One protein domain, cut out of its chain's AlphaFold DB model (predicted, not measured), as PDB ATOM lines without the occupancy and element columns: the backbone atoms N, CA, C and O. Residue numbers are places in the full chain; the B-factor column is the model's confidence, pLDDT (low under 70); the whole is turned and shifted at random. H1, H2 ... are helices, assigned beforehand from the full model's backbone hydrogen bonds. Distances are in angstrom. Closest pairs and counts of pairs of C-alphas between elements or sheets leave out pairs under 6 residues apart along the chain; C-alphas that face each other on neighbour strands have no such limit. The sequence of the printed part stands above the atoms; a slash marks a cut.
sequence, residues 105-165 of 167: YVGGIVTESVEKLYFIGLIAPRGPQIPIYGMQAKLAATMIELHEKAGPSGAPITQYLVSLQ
ATOM      1  N   TYR A 105       2.600  17.454  -1.637       87.69
ATOM      2  CA  TYR A 105       3.261  17.883  -0.411       87.69
ATOM      3  C   TYR A 105       4.757  18.043  -0.661       87.69
ATOM      4  O   TYR A 105       5.259  17.732  -1.747       87.69
ATOM      5  N   VAL A 106       5.482  18.556   0.336       87.19
ATOM      6  CA  VAL A 106       6.956  18.622   0.312       87.19
ATOM      7  C   VAL A 106       7.446  19.357  -0.942       87.19
ATOM      8  O   VAL A 106       8.143  18.813  -1.795       87.19
ATOM      9  N   GLY A 107       6.985  20.595  -1.133       84.81
ATOM     10  CA  GLY A 107       7.372  21.386  -2.307       84.81
ATOM     11  C   GLY A 107       6.906  20.792  -3.644       84.81
ATOM     12  O   GLY A 107       7.517  21.058  -4.679       84.81
ATOM     13  N   GLY A 108       5.836  19.997  -3.633       89.00
ATOM     14  CA  GLY A 108       5.213  19.447  -4.831       89.00
ATOM     15  C   GLY A 108       5.787  18.114  -5.315       89.00
ATOM     16  O   GLY A 108       5.544  17.765  -6.466       89.00
ATOM     17  N   ILE A 109       6.573  17.427  -4.479       93.75
ATOM     18  CA  ILE A 109       7.339  16.233  -4.858       93.75
ATOM     19  C   ILE A 109       6.541  14.953  -4.613       93.75
ATOM     20  O   ILE A 109       6.552  14.072  -5.461       93.75
ATOM     21  N   VAL A 110       5.846  14.846  -3.483       91.94
ATOM     22  CA  VAL A 110       5.141  13.616  -3.078       91.94
ATOM     23  C   VAL A 110       3.631  13.828  -3.064       91.94
ATOM     24  O   VAL A 110       3.167  14.970  -3.062       91.94
ATOM     25  N   THR A 111       2.862  12.743  -3.040       87.81
ATOM     26  CA  THR A 111       1.394  12.756  -2.954       87.81
ATOM     27  C   THR A 111       0.914  11.890  -1.793       87.81
ATOM     28  O   THR A 111       1.582  10.928  -1.438       87.81
ATOM     29  N   GLU A 112      -0.234  12.214  -1.203       80.44
ATOM     30  CA  GLU A 112      -0.778  11.536  -0.013       80.44
ATOM     31  C   GLU A 112      -1.015  10.029  -0.182       80.44
ATOM     32  O   GLU A 112      -0.988   9.288   0.795       80.44
ATOM     33  N   SER A 113      -1.258   9.567  -1.410       76.44
ATOM     34  CA  SER A 113      -1.850   8.244  -1.638       76.44
ATOM     35  C   SER A 113      -0.849   7.144  -1.997       76.44
ATOM     36  O   SER A 113      -1.222   5.974  -1.988       76.44
ATOM     37  N   VAL A 114       0.389   7.484  -2.384       87.56
ATOM     38  CA  VAL A 114       1.340   6.514  -2.956       87.56
ATOM     39  C   VAL A 114       2.764   6.786  -2.483       87.56
ATOM     40  O   VAL A 114       3.374   7.792  -2.841       87.56
ATOM     41  N   GLU A 115       3.309   5.838  -1.722       90.81
ATOM     42  CA  GLU A 115       4.718   5.821  -1.333       90.81
ATOM     43  C   GLU A 115       5.607   5.505  -2.548       90.81
ATOM     44  O   GLU A 115       5.212   4.753  -3.441       90.81
ATOM     45  N   LYS A 116       6.829   6.053  -2.580       91.81
ATOM     46  CA  LYS A 116       7.802   5.865  -3.678       91.81
ATOM     47  C   LYS A 116       7.373   6.436  -5.045       91.81
ATOM     48  O   LYS A 116       8.017   6.132  -6.049       91.81
ATOM     49  N   LEU A 117       6.341   7.284  -5.106       91.31
ATOM     50  CA  LEU A 117       5.975   8.046  -6.307       91.31
ATOM     51  C   LEU A 117       6.367   9.519  -6.153       91.31
ATOM     52  O   LEU A 117       5.909  10.204  -5.240       91.31
ATOM     53  N   TYR A 118       7.171  10.018  -7.095       92.62
ATOM     54  CA  TYR A 118       7.728  11.368  -7.042       92.62
ATOM     55  C   TYR A 118       7.406  12.174  -8.302       92.62
ATOM     56  O   TYR A 118       7.602  11.714  -9.427       92.62
ATOM     57  N   PHE A 119       6.966  13.416  -8.116       91.94
ATOM     58  CA  PHE A 119       6.706  14.382  -9.172       91.94
ATOM     59  C   PHE A 119       7.815  15.428  -9.235       91.94
ATOM     60  O   PHE A 119       8.041  16.185  -8.293       91.94
ATOM     61  N   ILE A 120       8.464  15.531 -10.392       94.12
ATOM     62  CA  ILE A 120       9.460  16.570 -10.657       94.12
ATOM     63  C   ILE A 120       8.857  17.604 -11.598       94.12
ATOM     64  O   ILE A 120       8.333  17.288 -12.662       94.12
ATOM     65  N   GLY A 121       8.907  18.863 -11.180       90.62
ATOM     66  CA  GLY A 121       8.466  20.006 -11.963       90.62
ATOM     67  C   GLY A 121       6.962  20.206 -12.045       90.62
ATOM     68  O   GLY A 121       6.510  21.149 -12.690       90.62
ATOM     69  N   LEU A 122       6.176  19.402 -11.339       89.38
ATOM     70  CA  LEU A 122       4.730  19.535 -11.300       89.38
ATOM     71  C   LEU A 122       4.294  20.605 -10.276       89.38
ATOM     72  O   LEU A 122       3.514  20.338  -9.367       89.38
ATOM     73  N   ILE A 123       4.815  21.827 -10.418       86.94
ATOM     74  CA  ILE A 123       4.582  22.993  -9.552       86.94
ATOM     75  C   ILE A 123       4.553  24.290 -10.375       86.94
ATOM     76  O   ILE A 123       5.038  24.329 -11.500       86.94
ATOM     77  N   ALA A 124       4.020  25.377  -9.807       83.31
ATOM     78  CA  ALA A 124       4.007  26.702 -10.438       83.31
ATOM     79  C   ALA A 124       4.630  27.764  -9.506       83.31
ATOM     80  O   ALA A 124       3.894  28.573  -8.928       83.31
ATOM     81  N   PRO A 125       5.961  27.736  -9.297       80.50
ATOM     82  CA  PRO A 125       6.639  28.648  -8.386       80.50
ATOM     83  C   PRO A 125       6.638  30.083  -8.926       80.50
ATOM     84  O   PRO A 125       6.591  30.329 -10.133       80.50
ATOM     85  N   ARG A 126       6.760  31.061  -8.022       79.81
ATOM     86  CA  ARG A 126       7.080  32.440  -8.406       79.81
ATOM     87  C   ARG A 126       8.575  32.548  -8.691       79.81
ATOM     88  O   ARG A 126       9.352  32.844  -7.794       79.81
ATOM     89  N   GLY A 127       8.972  32.289  -9.931       82.31
ATOM     90  CA  GLY A 127      10.377  32.336 -10.330       82.31
ATOM     91  C   GLY A 127      10.693  31.388 -11.484       82.31
ATOM     92  O   GLY A 127       9.769  30.844 -12.091       82.31
ATOM     93  N   PRO A 128      11.981  31.215 -11.819       84.06
ATOM     94  CA  PRO A 128      12.407  30.219 -12.791       84.06
ATOM     95  C   PRO A 128      12.152  28.807 -12.251       84.06
ATOM     96  O   PRO A 128      12.464  28.503 -11.102       84.06
ATOM     97  N   GLN A 129      11.599  27.935 -13.093       85.81
ATOM     98  CA  GLN A 129      11.267  26.562 -12.704       85.81
ATOM     99  C   GLN A 129      12.491  25.630 -12.755       85.81
ATOM    100  O   GLN A 129      12.606  24.722 -11.939       85.81
ATOM    101  N   ILE A 130      13.437  25.906 -13.664       88.69
ATOM    102  CA  ILE A 130      14.620  25.067 -13.924       88.69
ATOM    103  C   ILE A 130      15.450  24.787 -12.655       88.69
ATOM    104  O   ILE A 130      15.723  23.615 -12.391       88.69
ATOM    105  N   PRO A 131      15.806  25.785 -11.815       90.25
ATOM    106  CA  PRO A 131      16.563  25.515 -10.591       90.25
ATOM    107  C   PRO A 131      15.815  24.609  -9.607       90.25
ATOM    108  O   PRO A 131      16.437  23.874  -8.841       90.25
ATOM    109  N   ILE A 132      14.479  24.636  -9.631       91.31
ATOM    110  CA  ILE A 132      13.656  23.846  -8.719       91.31
ATOM    111  C   ILE A 132      13.677  22.364  -9.097       91.31
ATOM    112  O   ILE A 132      13.714  21.526  -8.202       91.31
ATOM    113  N   TYR A 133      13.738  22.023 -10.389       93.50
ATOM    114  CA  TYR A 133      13.790  20.625 -10.835       93.50
ATOM    115  C   TYR A 133      14.988  19.884 -10.253       93.50
ATOM    116  O   TYR A 133      14.836  18.781  -9.738       93.50
ATOM    117  N   GLY A 134      16.166  20.515 -10.284       94.00
ATOM    118  CA  GLY A 134      17.380  19.925  -9.727       94.00
ATOM    119  C   GLY A 134      17.269  19.683  -8.221       94.00
ATOM    120  O   GLY A 134      17.710  18.647  -7.732       94.00
ATOM    121  N   MET A 135      16.645  20.602  -7.482       93.88
ATOM    122  CA  MET A 135      16.414  20.426  -6.044       93.88
ATOM    123  C   MET A 135      15.389  19.325  -5.752       93.88
ATOM    124  O   MET A 135      15.639  18.482  -4.893       93.88
ATOM    125  N   GLN A 136      14.276  19.287  -6.488       95.44
ATOM    126  CA  GLN A 136      13.264  18.236  -6.348       95.44
ATOM    127  C   GLN A 136      13.847  16.853  -6.667       95.44
ATOM    128  O   GLN A 136      13.608  15.908  -5.921       95.44
ATOM    129  N   ALA A 137      14.653  16.744  -7.727       96.19
ATOM    130  CA  ALA A 137      15.286  15.490  -8.128       96.19
ATOM    131  C   ALA A 137      16.281  14.985  -7.075       96.19
ATOM    132  O   ALA A 137      16.263  13.804  -6.737       96.19
ATOM    133  N   LYS A 138      17.104  15.878  -6.504       96.19
ATOM    134  CA  LYS A 138      18.021  15.527  -5.409       96.19
ATOM    135  C   LYS A 138      17.270  14.999  -4.190       96.19
ATOM    136  O   LYS A 138      17.658  13.977  -3.643       96.19
ATOM    137  N   LEU A 139      16.183  15.663  -3.794       95.19
ATOM    138  CA  LEU A 139      15.405  15.222  -2.637       95.19
ATOM    139  C   LEU A 139      14.704  13.881  -2.896       95.19
ATOM    140  O   LEU A 139      14.700  13.025  -2.017       95.19
ATOM    141  N   ALA A 140      14.159  13.673  -4.099       95.88
ATOM    142  CA  ALA A 140      13.586  12.389  -4.493       95.88
ATOM    143  C   ALA A 140      14.632  11.261  -4.444       95.88
ATOM    144  O   ALA A 140      14.352  10.209  -3.879       95.88
ATOM    145  N   ALA A 141      15.852  11.498  -4.940       96.81
ATOM    146  CA  ALA A 141      16.949  10.532  -4.845       96.81
ATOM    147  C   ALA A 141      17.296  10.193  -3.384       96.81
ATOM    148  O   ALA A 141      17.399   9.021  -3.037       96.81
ATOM    149  N   THR A 142      17.375  11.194  -2.498       96.19
ATOM    150  CA  THR A 142      17.581  10.956  -1.059       96.19
ATOM    151  C   THR A 142      16.464  10.107  -0.449       96.19
ATOM    152  O   THR A 142      16.744   9.208   0.339       96.19
ATOM    153  N   MET A 143      15.200  10.350  -0.807       95.25
ATOM    154  CA  MET A 143      14.083   9.531  -0.319       95.25
ATOM    155  C   MET A 143      14.161   8.089  -0.840       95.25
ATOM    156  O   MET A 143      13.935   7.155  -0.073       95.25
ATOM    157  N   ILE A 144      14.552   7.890  -2.102       95.38
ATOM    158  CA  ILE A 144      14.788   6.557  -2.680       95.38
ATOM    159  C   ILE A 144      15.866   5.806  -1.887       95.38
ATOM    160  O   ILE A 144      15.602   4.698  -1.424       95.38
ATOM    161  N   GLU A 145      17.022   6.425  -1.632       96.50
ATOM    162  CA  GLU A 145      18.094   5.816  -0.827       96.50
ATOM    163  C   GLU A 145      17.628   5.446   0.590       96.50
ATOM    164  O   GLU A 145      18.032   4.422   1.145       96.50
ATOM    165  N   LEU A 146      16.779   6.276   1.204       95.38
ATOM    166  CA  LEU A 146      16.208   5.991   2.521       95.38
ATOM    167  C   LEU A 146      15.265   4.782   2.487       95.38
ATOM    168  O   LEU A 146      15.292   3.974   3.417       95.38
ATOM    169  N   HIS A 147      14.466   4.611   1.429       94.94
ATOM    170  CA  HIS A 147      13.667   3.395   1.268       94.94
ATOM    171  C   HIS A 147      14.541   2.157   1.094       94.94
ATOM    172  O   HIS A 147      14.245   1.137   1.707       94.94
ATOM    173  N   GLU A 148      15.602   2.232   0.292       94.31
ATOM    174  CA  GLU A 148      16.508   1.100   0.067       94.31
ATOM    175  C   GLU A 148      17.203   0.670   1.364       94.31
ATOM    176  O   GLU A 148      17.242  -0.518   1.687       94.31
ATOM    177  N   LYS A 149      17.670   1.634   2.169       95.62
ATOM    178  CA  LYS A 149      18.291   1.374   3.480       95.62
ATOM    179  C   LYS A 149      17.324   0.774   4.503       95.62
ATOM    180  O   LYS A 149      17.760   0.040   5.382       95.62
ATOM    181  N   ALA A 150      16.030   1.071   4.397       93.81
ATOM    182  CA  ALA A 150      14.998   0.527   5.278       93.81
ATOM    183  C   ALA A 150      14.589  -0.922   4.934       93.81
ATOM    184  O   ALA A 150      13.769  -1.511   5.640       93.81
ATOM    185  N   GLY A 151      15.155  -1.512   3.877       90.81
ATOM    186  CA  GLY A 151      14.899  -2.894   3.474       90.81
ATOM    187  C   GLY A 151      13.679  -3.062   2.553       90.81
ATOM    188  O   GLY A 151      13.140  -2.080   2.042       90.81
ATOM    189  N   PRO A 152      13.219  -4.307   2.313       86.75
ATOM    190  CA  PRO A 152      12.213  -4.619   1.286       86.75
ATOM    191  C   PRO A 152      10.879  -3.877   1.454       86.75
ATOM    192  O   PRO A 152      10.249  -3.479   0.473       86.75
ATOM    193  N   SER A 153      10.468  -3.647   2.700       85.88
ATOM    194  CA  SER A 153       9.274  -2.875   3.058       85.88
ATOM    195  C   SER A 153       9.428  -1.369   2.805       85.88
ATOM    196  O   SER A 153       8.436  -0.680   2.578       85.88
ATOM    197  N   GLY A 154      10.659  -0.851   2.760       90.88
ATOM    198  CA  GLY A 154      10.954   0.579   2.699       90.88
ATOM    199  C   GLY A 154      10.560   1.342   3.970       90.88
ATOM    200  O   GLY A 154      10.014   0.779   4.916       90.88
ATOM    201  N   ALA A 155      10.846   2.647   3.992       91.56
ATOM    202  CA  ALA A 155      10.402   3.564   5.047       91.56
ATOM    203  C   ALA A 155       9.078   4.270   4.669       91.56
ATOM    204  O   ALA A 155       8.882   4.552   3.492       91.56
ATOM    205  N   PRO A 156       8.187   4.611   5.618       92.31
ATOM    206  CA  PRO A 156       6.942   5.344   5.348       92.31
ATOM    207  C   PRO A 156       7.188   6.864   5.240       92.31
ATOM    208  O   PRO A 156       6.653   7.660   6.013       92.31
ATOM    209  N   ILE A 157       8.077   7.274   4.333       92.19
ATOM    210  CA  ILE A 157       8.582   8.653   4.245       92.19
ATOM    211  C   ILE A 157       7.472   9.617   3.832       92.19
ATOM    212  O   ILE A 157       7.277  10.645   4.481       92.19
ATOM    213  N   THR A 158       6.742   9.297   2.766       90.56
ATOM    214  CA  THR A 158       5.663  10.139   2.245       90.56
ATOM    215  C   THR A 158       4.567  10.281   3.283       90.56
ATOM    216  O   THR A 158       4.186  11.403   3.608       90.56
ATOM    217  N   GLN A 159       4.129   9.166   3.871       89.12
ATOM    218  CA  GLN A 159       3.116   9.180   4.924       89.12
ATOM    219  C   GLN A 159       3.531  10.067   6.108       89.12
ATOM    220  O   GLN A 159       2.746  10.899   6.565       89.12
ATOM    221  N   TYR A 160       4.780   9.941   6.569       90.88
ATOM    222  CA  TYR A 160       5.312  10.780   7.640       90.88
ATOM    223  C   TYR A 160       5.325  12.266   7.254       90.88
ATOM    224  O   TYR A 160       4.799  13.100   7.986       90.88
ATOM    225  N   LEU A 161       5.869  12.619   6.087       89.81
ATOM    226  CA  LEU A 161       5.984  14.016   5.657       89.81
ATOM    227  C   LEU A 161       4.632  14.686   5.393       89.81
ATOM    228  O   LEU A 161       4.497  15.886   5.641       89.81
ATOM    229  N   VAL A 162       3.651  13.931   4.896       88.31
ATOM    230  CA  VAL A 162       2.270  14.397   4.712       88.31
ATOM    231  C   VAL A 162       1.636  14.687   6.071       88.31
ATOM    232  O   VAL A 162       1.085  15.768   6.256       88.31
ATOM    233  N   SER A 163       1.816  13.802   7.061       88.69
ATOM    234  CA  SER A 163       1.259  13.996   8.411       88.69
ATOM    235  C   SER A 163       1.749  15.267   9.121       88.69
ATOM    236  O   SER A 163       1.076  15.768  10.012       88.69
ATOM    237  N   LEU A 164       2.902  15.810   8.715       89.31
ATOM    238  CA  LEU A 164       3.463  17.054   9.253       89.31
ATOM    239  C   LEU A 164       2.950  18.331   8.560       89.31
ATOM    240  O   LEU A 164       3.314  19.431   8.974       89.31
ATOM    241  N   GLN A 165       2.204  18.206   7.460       82.62
ATOM    242  CA  GLN A 165       1.749  19.328   6.622       82.62
ATOM    243  C   GLN A 165       0.225  19.457   6.561       82.62
ATOM    244  O   GLN A 165      -0.267  20.498   6.120       82.62
TER     245      GLN A 165
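AT A GLANCE: This is residues 105 to 165 of the 167 residues of an uncharacterized protein of Streptomyces sp. BK447 (UniProt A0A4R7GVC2). One long helix, H1, runs along the longest axis, with an unnamed stretch, residues 105 to 129, folded along one side of it and the short helix H2 steeply turned near its later half. Residues 148 to 153 stick out at one end. The printed part has 61 residues, two named helices in the order H1, H2 and no named strand; its class is all helix, though only 27 residues are in named elements. It is compact, radius of gyration of the C-alphas 12.1 A, but elongated, spanning 38 by 20 by 15 A.

HOW THE PARTS SIT: H1, residues 130 to 149, and H2, residues 157 to 163, are close but not clearly touching; their closest C-alphas, of Met 143 and Ile 157, are 7.2 A apart. They run opposite ways at a steep tilt of 69 degrees, only just short of about perpendicular. Every O i to N i+4 pair is within hydrogen-bond range in H2, and 14 of 16 in H1.

IN THESE COORDINATES: H1 measures 29.6 A from C-alpha 130 at (14.620, 25.067, -13.924) to C-alpha 149. H2 measures 10.0 A and ends with C-alpha 163 at (1.259, 13.996, 8.411).

THE WHOLE: The C-alphas farthest apart, of Gly 127 and Pro 152, are 38.8 A apart. The printed part has no cut, the H1 to H2 link is short, and no printed residue is under pLDDT 70.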